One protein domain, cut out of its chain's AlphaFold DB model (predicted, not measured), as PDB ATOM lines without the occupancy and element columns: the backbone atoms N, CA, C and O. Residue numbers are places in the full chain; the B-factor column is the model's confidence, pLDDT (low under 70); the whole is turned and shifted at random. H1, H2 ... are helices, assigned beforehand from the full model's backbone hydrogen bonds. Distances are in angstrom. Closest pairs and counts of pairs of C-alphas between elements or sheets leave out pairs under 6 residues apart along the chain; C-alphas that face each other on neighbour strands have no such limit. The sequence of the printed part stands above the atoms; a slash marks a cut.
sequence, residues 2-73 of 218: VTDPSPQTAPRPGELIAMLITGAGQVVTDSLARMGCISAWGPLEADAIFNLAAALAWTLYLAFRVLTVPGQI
ATOM      1  N   VAL A   2     -38.049   8.723  32.692       42.16
ATOM      2  CA  VAL A   2     -36.638   8.625  33.080       42.16
ATOM      3  C   VAL A   2     -36.031   9.969  32.701       42.16
ATOM      4  O   VAL A   2     -35.957  10.289  31.519       42.16
ATOM      5  N   THR A   3     -35.728  10.805  33.688       43.53
ATOM      6  CA  THR A   3     -34.971  12.035  33.454       43.53
ATOM      7  C   THR A   3     -33.629  11.636  32.859       43.53
ATOM      8  O   THR A   3     -32.940  10.796  33.447       43.53
ATOM      9  N   ASP A   4     -33.287  12.206  31.706       44.69
ATOM     10  CA  ASP A   4     -31.956  12.091  31.112       44.69
ATOM     11  C   ASP A   4     -30.900  12.335  32.209       44.69
ATOM     12  O   ASP A   4     -31.091  13.243  33.033       44.69
ATOM     13  N   PRO A   5     -29.828  11.526  32.302       52.41
ATOM     14  CA  PRO A   5     -28.786  11.766  33.286       52.41
ATOM     15  C   PRO A   5     -28.276  13.198  33.116       52.41
ATOM     16  O   PRO A   5     -27.924  13.618  32.014       52.41
ATOM     17  N   SER A   6     -28.262  13.969  34.210       54.62
ATOM     18  CA  SER A   6     -27.765  15.341  34.165       54.62
ATOM     19  C   SER A   6     -26.341  15.338  33.581       54.62
ATOM     20  O   SER A   6     -25.585  14.393  33.857       54.62
ATOM     21  N   PRO A   7     -25.922  16.377  32.829       59.19
ATOM     22  CA  PRO A   7     -24.584  16.451  32.226       59.19
ATOM     23  C   PRO A   7     -23.440  16.189  33.222       59.19
ATOM     24  O   PRO A   7     -22.343  15.791  32.847       59.19
ATOM     25  N   GLN A   8     -23.703  16.383  34.516       56.94
ATOM     26  CA  GLN A   8     -22.750  16.216  35.609       56.94
ATOM     27  C   GLN A   8     -22.503  14.748  36.014       56.94
ATOM     28  O   GLN A   8     -21.478  14.459  36.639       56.94
ATOM     29  N   THR A   9     -23.394  13.827  35.624       75.50
ATOM     30  CA  THR A   9     -23.315  12.368  35.865       75.50
ATOM     31  C   THR A   9     -22.761  11.581  34.667       75.50
ATOM     32  O   THR A   9     -22.728  10.346  34.674       75.50
ATOM     33  N   ALA A  10     -22.295  12.297  33.638       82.25
ATOM     34  CA  ALA A  10     -21.675  11.724  32.452       82.25
ATOM     35  C   ALA A  10     -20.425  10.879  32.786       82.25
ATOM     36  O   ALA A  10     -19.778  11.118  33.812       82.25
ATOM     37  N   PRO A  11     -20.057   9.920  31.913       84.94
ATOM     38  CA  PRO A  11     -18.818   9.158  32.022       84.94
ATOM     39  C   PRO A  11     -17.589  10.048  32.243       84.94
ATOM     40  O   PRO A  11     -17.350  11.005  31.503       84.94
ATOM     41  N   ARG A  12     -16.775   9.698  33.237       91.56
ATOM     42  CA  ARG A  12     -15.494  10.315  33.576       91.56
ATOM     43  C   ARG A  12     -14.362   9.294  33.400       91.56
ATOM     44  O   ARG A  12     -14.022   8.585  34.344       91.56
ATOM     45  N   PRO A  13     -13.707   9.264  32.226       89.19
ATOM     46  CA  PRO A  13     -12.538   8.431  31.937       89.19
ATOM     47  C   PRO A  13     -11.492   8.297  33.045       89.19
ATOM     48  O   PRO A  13     -10.944   7.214  33.241       89.19
ATOM     49  N   GLY A  14     -11.231   9.386  33.774       92.94
ATOM     50  CA  GLY A  14     -10.272   9.402  34.875       92.94
ATOM     51  C   GLY A  14     -10.608   8.421  35.999       92.94
ATOM     52  O   GLY A  14      -9.689   7.874  36.592       92.94
ATOM     53  N   GLU A  15     -11.888   8.131  36.255       94.56
ATOM     54  CA  GLU A  15     -12.291   7.124  37.247       94.56
ATOM     55  C   GLU A  15     -11.904   5.713  36.814       94.56
ATOM     56  O   GLU A  15     -11.380   4.952  37.623       94.56
ATOM     57  N   LEU A  16     -12.128   5.365  35.540       94.75
ATOM     58  CA  LEU A  16     -11.721   4.064  35.014       94.75
ATOM     59  C   LEU A  16     -10.198   3.928  35.062       94.75
ATOM     60  O   LEU A  16      -9.694   2.912  35.524       94.75
ATOM     61  N   ILE A  17      -9.471   4.954  34.614       94.50
ATOM     62  CA  ILE A  17      -8.004   4.952  34.634       94.50
ATOM     63  C   ILE A  17      -7.496   4.798  36.072       94.50
ATOM     64  O   ILE A  17      -6.662   3.935  36.328       94.50
ATOM     65  N   ALA A  18      -8.034   5.571  37.019       95.19
ATOM     66  CA  ALA A  18      -7.675   5.463  38.430       95.19
ATOM     67  C   ALA A  18      -7.981   4.068  38.990       95.19
ATOM     68  O   ALA A  18      -7.141   3.505  39.680       95.19
ATOM     69  N   MET A  19      -9.132   3.478  38.649       94.31
ATOM     70  CA  MET A  19      -9.505   2.126  39.082       94.31
ATOM     71  C   MET A  19      -8.536   1.068  38.545       94.31
ATOM     72  O   MET A  19      -8.093   0.201  39.293       94.31
ATOM     73  N   LEU A  20      -8.159   1.164  37.267       94.00
ATOM     74  CA  LEU A  20      -7.178   0.265  36.659       94.00
ATOM     75  C   LEU A  20      -5.793   0.425  37.300       94.00
ATOM     76  O   LEU A  20      -5.134  -0.576  37.562       94.00
ATOM     77  N   ILE A  21      -5.373   1.659  37.604       94.38
ATOM     78  CA  ILE A  21      -4.117   1.933  38.320       94.38
ATOM     79  C   ILE A  21      -4.169   1.370  39.743       94.38
ATOM     80  O   ILE A  21      -3.208   0.738  40.166       94.38
ATOM     81  N   THR A  22      -5.273   1.555  40.476       93.38
ATOM     82  CA  THR A  22      -5.441   0.983  41.820       93.38
ATOM     83  C   THR A  22      -5.350  -0.543  41.776       93.38
ATOM     84  O   THR A  22      -4.588  -1.119  42.546       93.38
ATOM     85  N   GLY A  23      -6.057  -1.195  40.847       89.81
ATOM     86  CA  GLY A  23      -6.016  -2.651  40.699       89.81
ATOM     87  C   GLY A  23      -4.637  -3.177  40.291       89.81
ATOM     88  O   GLY A  23      -4.145  -4.135  40.878       89.81
ATOM     89  N   ALA A  24      -3.970  -2.525  39.334       90.38
ATOM     90  CA  ALA A  24      -2.606  -2.884  38.945       90.38
ATOM     91  C   ALA A  24      -1.612  -2.680  40.098       90.38
ATOM     92  O   ALA A  24      -0.758  -3.532  40.329       90.38
ATOM     93  N   GLY A  25      -1.751  -1.580  40.843       89.88
ATOM     94  CA  GLY A  25      -0.949  -1.294  42.028       89.88
ATOM     95  C   GLY A  25      -1.105  -2.369  43.099       89.88
ATOM     96  O   GLY A  25      -0.098  -2.823  43.628       89.88
ATOM     97  N   GLN A  26      -2.328  -2.845  43.346       87.25
ATOM     98  CA  GLN A  26      -2.575  -3.956  44.267       87.25
ATOM     99  C   GLN A  26      -1.836  -5.221  43.814       87.25
ATOM    100  O   GLN A  26      -1.056  -5.779  44.574       87.25
ATOM    101  N   VAL A  27      -2.009  -5.634  42.552       86.62
ATOM    102  CA  VAL A  27      -1.350  -6.839  42.012       86.62
ATOM    103  C   VAL A  27       0.174  -6.746  42.120       86.62
ATOM    104  O   VAL A  27       0.830  -7.726  42.475       86.62
ATOM    105  N   VAL A  28       0.750  -5.579  41.818       87.75
ATOM    106  CA  VAL A  28       2.195  -5.346  41.921       87.75
ATOM    107  C   VAL A  28       2.657  -5.405  43.375       87.75
ATOM    108  O   VAL A  28       3.623  -6.113  43.659       87.75
ATOM    109  N   THR A  29       1.977  -4.715  44.293       86.31
ATOM    110  CA  THR A  29       2.321  -4.716  45.721       86.31
ATOM    111  C   THR A  29       2.239  -6.126  46.305       86.31
ATOM    112  O   THR A  29       3.212  -6.585  46.900       86.31
ATOM    113  N   ASP A  30       1.154  -6.856  46.044       83.12
ATOM    114  CA  ASP A  30       0.975  -8.239  46.501       83.12
ATOM    115  C   ASP A  30       2.073  -9.158  45.941       83.12
ATOM    116  O   ASP A  30       2.615 -10.012  46.646       83.12
ATOM    117  N   SER A  31       2.444  -8.979  44.668       84.31
ATOM    118  CA  SER A  31       3.499  -9.774  44.025       84.31
ATOM    119  C   SER A  31       4.874  -9.494  44.629       84.31
ATOM    120  O   SER A  31       5.622 -10.425  44.920       84.31
ATOM    121  N   LEU A  32       5.213  -8.220  44.847       84.75
ATOM    122  CA  LEU A  32       6.477  -7.816  45.467       84.75
ATOM    123  C   LEU A  32       6.572  -8.294  46.919       84.75
ATOM    124  O   LEU A  32       7.641  -8.746  47.329       84.75
ATOM    125  N   ALA A  33       5.469  -8.238  47.672       82.50
ATOM    126  CA  ALA A  33       5.402  -8.745  49.040       82.50
ATOM    127  C   ALA A  33       5.643 -10.263  49.076       82.50
ATOM    128  O   ALA A  33       6.498 -10.737  49.822       82.50
ATOM    129  N   ARG A  34       4.991 -11.030  48.188       81.25
ATOM    130  CA  ARG A  34       5.201 -12.489  48.062       81.25
ATOM    131  C   ARG A  34       6.623 -12.872  47.656       81.25
ATOM    132  O   ARG A  34       7.097 -13.934  48.048       81.25
ATOM    133  N   MET A  35       7.300 -12.032  46.873       84.31
ATOM    134  CA  MET A  35       8.710 -12.221  46.506       84.31
ATOM    135  C   MET A  35       9.689 -11.765  47.602       84.31
ATOM    136  O   MET A  35      10.897 -11.908  47.429       84.31
ATOM    137  N   GLY A  36       9.200 -11.197  48.711       81.62
ATOM    138  CA  GLY A  36      10.036 -10.632  49.772       81.62
ATOM    139  C   GLY A  36      10.801  -9.372  49.353       81.62
ATOM    140  O   GLY A  36      11.760  -8.989  50.020       81.62
ATOM    141  N   CYS A  37      10.412  -8.731  48.244       82.50
ATOM    142  CA  CYS A  37      11.073  -7.532  47.721       82.50
ATOM    143  C   CYS A  37      10.708  -6.266  48.503       82.50
ATOM    144  O   CYS A  37      11.473  -5.304  48.513       82.50
ATOM    145  N   ILE A  38       9.533  -6.260  49.127       78.69
ATOM    146  CA  ILE A  38       9.072  -5.198  50.017       78.69
ATOM    147  C   ILE A  38       8.633  -5.836  51.331       78.69
ATOM    148  O   ILE A  38       8.017  -6.900  51.333       78.69
ATOM    149  N   SER A  39       8.969  -5.199  52.445       68.81
ATOM    150  CA  SER A  39       8.585  -5.634  53.784       68.81
ATOM    151  C   SER A  39       7.859  -4.516  54.535       68.81
ATOM    152  O   SER A  39       7.876  -3.352  54.125       68.81
ATOM    153  N   ALA A  40       7.157  -4.913  55.597       61.22
ATOM    154  CA  ALA A  40       6.300  -4.084  56.436       61.22
ATOM    155  C   ALA A  40       6.945  -2.757  56.883       61.22
ATOM    156  O   ALA A  40       8.131  -2.699  57.210       61.22
ATOM    157  N   TRP A  41       6.127  -1.709  57.006       54.56
ATOM    158  CA  TRP A  41       6.465  -0.540  57.823       54.56
ATOM    159  C   TRP A  41       5.802  -0.716  59.195       54.56
ATOM    160  O   TRP A  41       4.639  -0.368  59.392       54.56
ATOM    161  N   GLY A  42       6.534  -1.287  60.155       63.34
ATOM    162  CA  GLY A  42       6.003  -1.567  61.494       63.34
ATOM    163  C   GLY A  42       5.066  -2.790  61.514       63.34
ATOM    164  O   GLY A  42       5.454  -3.827  60.985       63.34
ATOM    165  N   PRO A  43       3.869  -2.725  62.137       61.78
ATOM    166  CA  PRO A  43       2.967  -3.877  62.272       61.78
ATOM    167  C   PRO A  43       2.120  -4.175  61.022       61.78
ATOM    168  O   PRO A  43       1.373  -5.149  61.030       61.78
ATOM    169  N   LEU A  44       2.175  -3.333  59.984       68.56
ATOM    170  CA  LEU A  44       1.356  -3.470  58.779       68.56
ATOM    171  C   LEU A  44       2.209  -3.883  57.580       68.56
ATOM    172  O   LEU A  44       3.226  -3.251  57.279       68.56
ATOM    173  N   GLU A  45       1.752  -4.914  56.875       78.94
ATOM    174  CA  GLU A  45       2.315  -5.331  55.594       78.94
ATOM    175  C   GLU A  45       2.101  -4.246  54.516       78.94
ATOM    176  O   GLU A  45       1.227  -3.377  54.620       78.94
ATOM    177  N   ALA A  46       2.964  -4.228  53.498       77.88
ATOM    178  CA  ALA A  46       2.979  -3.163  52.492       77.88
ATOM    179  C   ALA A  46       1.697  -3.130  51.633       77.88
ATOM    180  O   ALA A  46       1.219  -2.057  51.259       77.88
ATOM    181  N   ASP A  47       1.116  -4.296  51.363       78.19
ATOM    182  CA  ASP A  47      -0.194  -4.486  50.736       78.19
ATOM    183  C   ASP A  47      -1.330  -3.937  51.610       78.19
ATOM    184  O   ASP A  47      -2.202  -3.226  51.109       78.19
ATOM    185  N   ALA A  48      -1.289  -4.157  52.927       83.75
ATOM    186  CA  ALA A  48      -2.261  -3.594  53.860       83.75
ATOM    187  C   ALA A  48      -2.228  -2.058  53.847       83.75
ATOM    188  O   ALA A  48      -3.277  -1.413  53.784       83.75
ATOM    189  N   ILE A  49      -1.032  -1.458  53.838       86.25
ATOM    190  CA  ILE A  49      -0.864   0.000  53.734       86.25
ATOM    191  C   ILE A  49      -1.431   0.515  52.406       86.25
ATOM    192  O   ILE A  49      -2.190   1.488  52.401       86.25
ATOM    193  N   PHE A  50      -1.101  -0.141  51.289       88.69
ATOM    194  CA  PHE A  50      -1.623   0.223  49.972       88.69
ATOM    195  C   PHE A  50      -3.156   0.156  49.934       88.69
ATOM    196  O   PHE A  50      -3.804   1.115  49.512       88.69
ATOM    197  N   ASN A  51      -3.741  -0.935  50.433       88.44
ATOM    198  CA  ASN A  51      -5.185  -1.149  50.454       88.44
ATOM    199  C   ASN A  51      -5.904  -0.109  51.321       88.44
ATOM    200  O   ASN A  51      -6.928   0.432  50.901       88.44
ATOM    201  N   LEU A  52      -5.354   0.236  52.491       90.75
ATOM    202  CA  LEU A  52      -5.898   1.292  53.352       90.75
ATOM    203  C   LEU A  52      -5.833   2.668  52.680       90.75
ATOM    204  O   LEU A  52      -6.818   3.410  52.697       90.75
ATOM    205  N   ALA A  53      -4.702   3.006  52.057       92.25
ATOM    206  CA  ALA A  53      -4.535   4.272  51.349       92.25
ATOM    207  C   ALA A  53      -5.487   4.378  50.147       92.25
ATOM    208  O   ALA A  53      -6.152   5.401  49.972       92.25
ATOM    209  N   ALA A  54      -5.605   3.309  49.355       93.25
ATOM    210  CA  ALA A  54      -6.534   3.230  48.237       93.25
ATOM    211  C   ALA A  54      -7.991   3.347  48.708       93.25
ATOM    212  O   ALA A  54      -8.752   4.140  48.153       93.25
ATOM    213  N   ALA A  55      -8.375   2.618  49.760       92.56
ATOM    214  CA  ALA A  55      -9.717   2.679  50.332       92.56
ATOM    215  C   ALA A  55     -10.058   4.087  50.838       92.56
ATOM    216  O   ALA A  55     -11.153   4.590  50.569       92.56
ATOM    217  N   LEU A  56      -9.119   4.756  51.516       95.94
ATOM    218  CA  LEU A  56      -9.291   6.135  51.966       95.94
ATOM    219  C   LEU A  56      -9.444   7.092  50.779       95.94
ATOM    220  O   LEU A  56     -10.392   7.877  50.750       95.94
ATOM    221  N   ALA A  57      -8.564   7.006  49.780       96.31
ATOM    222  CA  ALA A  57      -8.610   7.858  48.595       96.31
ATOM    223  C   ALA A  57      -9.936   7.708  47.833       96.31
ATOM    224  O   ALA A  57     -10.581   8.709  47.510       96.31
ATOM    225  N   TRP A  58     -10.389   6.470  47.609       96.19
ATOM    226  CA  TRP A  58     -11.681   6.199  46.984       96.19
ATOM    227  C   TRP A  58     -12.842   6.703  47.836       96.19
ATOM    228  O   TRP A  58     -13.735   7.355  47.305       96.19
ATOM    229  N   THR A  59     -12.825   6.486  49.150       95.19
ATOM    230  CA  THR A  59     -13.891   6.970  50.041       95.19
ATOM    231  C   THR A  59     -14.007   8.493  49.994       95.19
ATOM    232  O   THR A  59     -15.104   9.018  49.808       95.19
ATOM    233  N   LEU A  60     -12.883   9.207  50.092       97.50
ATOM    234  CA  LEU A  60     -12.848  10.668  50.009       97.50
ATOM    235  C   LEU A  60     -13.323  11.167  48.641       97.50
ATOM    236  O   LEU A  60     -14.126  12.098  48.568       97.50
ATOM    237  N   TYR A  61     -12.886  10.524  47.556       96.19
ATOM    238  CA  TYR A  61     -13.325  10.857  46.204       96.19
ATOM    239  C   TYR A  61     -14.832  10.647  46.014       96.19
ATOM    240  O   TYR A  61     -15.526  11.520  45.489       96.19
ATOM    241  N   LEU A  62     -15.362   9.506  46.456       95.44
ATOM    242  CA  LEU A  62     -16.781   9.187  46.344       95.44
ATOM    243  C   LEU A  62     -17.629  10.132  47.203       95.44
ATOM    244  O   LEU A  62     -18.655  10.617  46.727       95.44
ATOM    245  N   ALA A  63     -17.178  10.466  48.414       96.12
ATOM    246  CA  ALA A  63     -17.824  11.467  49.259       96.12
ATOM    247  C   ALA A  63     -17.841  12.837  48.570       96.12
ATOM    248  O   ALA A  63     -18.904  13.439  48.423       96.12
ATOM    249  N   PHE A  64     -16.699  13.293  48.049       96.06
ATOM    250  CA  PHE A  64     -16.615  14.525  47.265       96.06
ATOM    251  C   PHE A  64     -17.602  14.518  46.091       96.06
ATOM    252  O   PHE A  64     -18.307  15.500  45.863       96.06
ATOM    253  N   ARG A  65     -17.720  13.401  45.368       94.31
ATOM    254  CA  ARG A  65     -18.656  13.251  44.246       94.31
ATOM    255  C   ARG A  65     -20.114  13.351  44.663       94.31
ATOM    256  O   ARG A  65     -20.875  14.043  43.995       94.31
ATOM    257  N   VAL A  66     -20.492  12.696  45.754       94.25
ATOM    258  CA  VAL A  66     -21.850  12.777  46.304       94.25
ATOM    259  C   VAL A  66     -22.180  14.198  46.754       94.25
ATOM    260  O   VAL A  66     -23.286  14.669  46.506       94.25
ATOM    261  N   LEU A  67     -21.224  14.885  47.380       95.25
ATOM    262  CA  LEU A  67     -21.418  16.231  47.919       95.25
ATOM    263  C   LEU A  67     -21.444  17.320  46.837       95.25
ATOM    264  O   LEU A  67     -22.062  18.361  47.043       95.25
ATOM    265  N   THR A  68     -20.787  17.102  45.695       93.81
ATOM    266  CA  THR A  68     -20.650  18.118  44.633       93.81
ATOM    267  C   THR A  68     -21.560  17.911  43.430       93.81
ATOM    268  O   THR A  68     -21.795  18.864  42.691       93.81
ATOM    269  N   VAL A  69     -22.075  16.698  43.211       91.75
ATOM    270  CA  VAL A  69     -22.919  16.371  42.054       91.75
ATOM    271  C   VAL A  69     -24.323  15.980  42.529       91.75
ATOM    272  O   VAL A  69     -24.530  14.857  43.000       91.75
ATOM    273  N   PRO A  70     -25.323  16.868  42.385       90.44
ATOM    274  CA  PRO A  70     -26.708  16.540  42.695       90.44
ATOM    275  C   PRO A  70     -27.191  15.322  41.899       90.44
ATOM    276  O   PRO A  70     -26.980  15.221  40.690       90.44
ATOM    277  N   GLY A  71     -27.853  14.385  42.579       90.06
ATOM    278  CA  GLY A  71     -28.382  13.169  41.952       90.06
ATOM    279  C   GLY A  71     -27.356  12.047  41.734       90.06
ATOM    280  O   GLY A  71     -27.700  11.014  41.158       90.06
ATOM    281  N   GLN A  72     -26.104  12.209  42.186       92.62
ATOM    282  CA  GLN A  72     -25.035  11.230  41.954       92.62
ATOM    283  C   GLN A  72     -25.334   9.847  42.549       92.62
ATOM    284  O   GLN A  72     -25.034   8.832  41.921       92.62
ATOM    285  N   ILE A  73     -25.956   9.800  43.731       93.56
ATOM    286  CA  ILE A  73     -26.352   8.555  44.406       93.56
ATOM    287  C   ILE A  73     -27.341   7.766  43.531       93.56
ATOM    288  O   ILE A  73     -27.164   6.568  43.301       93.56
TER     289      ILE A  73
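Overview. This is residues 2 to 73 of the 218 residues of an uncharacterized protein of Verrucomicrobia bacterium (UniProt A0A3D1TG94). A long helical hairpin: after an unnamed leading stretch, residues 2 to 12, that extends the long axis, H1 runs one way and H2 folds back beside it, the two splaying slightly from the end where a long loop joins them. The printed part has 72 residues with two named helices, H1 then H2, and no named strand; the class is all helix. It is only just loose, close to extended, with a radius of gyration of the C-alphas of 16.6 A and spans of 53 by 20 by 16 A.

Along the chain. H1, residues 13 to 34, begins at C-alpha 13 (-12.538, 8.431, 31.937) and is 31.8 A long from first to last C-alpha. H2, residues 46 to 68, is 32.8 A long and ends at C-alpha 68 (-20.650, 18.118, 44.633).

Arrangement. H1 and H2 form a helical hairpin and run opposite ways at a shallow tilt of 15 degrees. H2 touches H1 with residues 46 to 54 alone; the closest C-alphas, of Thr 29 and Asp 47, are 5.6 A apart. In both helices every O i to N i+4 pair is within hydrogen-bond range.

Size, cuts and confidence. The C-alphas farthest apart, of Val 2 and Gly 36, are 53.2 A apart. The printed part has no cut. The link from H1 to H2, 11 residues, is long. Residues 2 to 8 and 39 to 44 have pLDDT under 70.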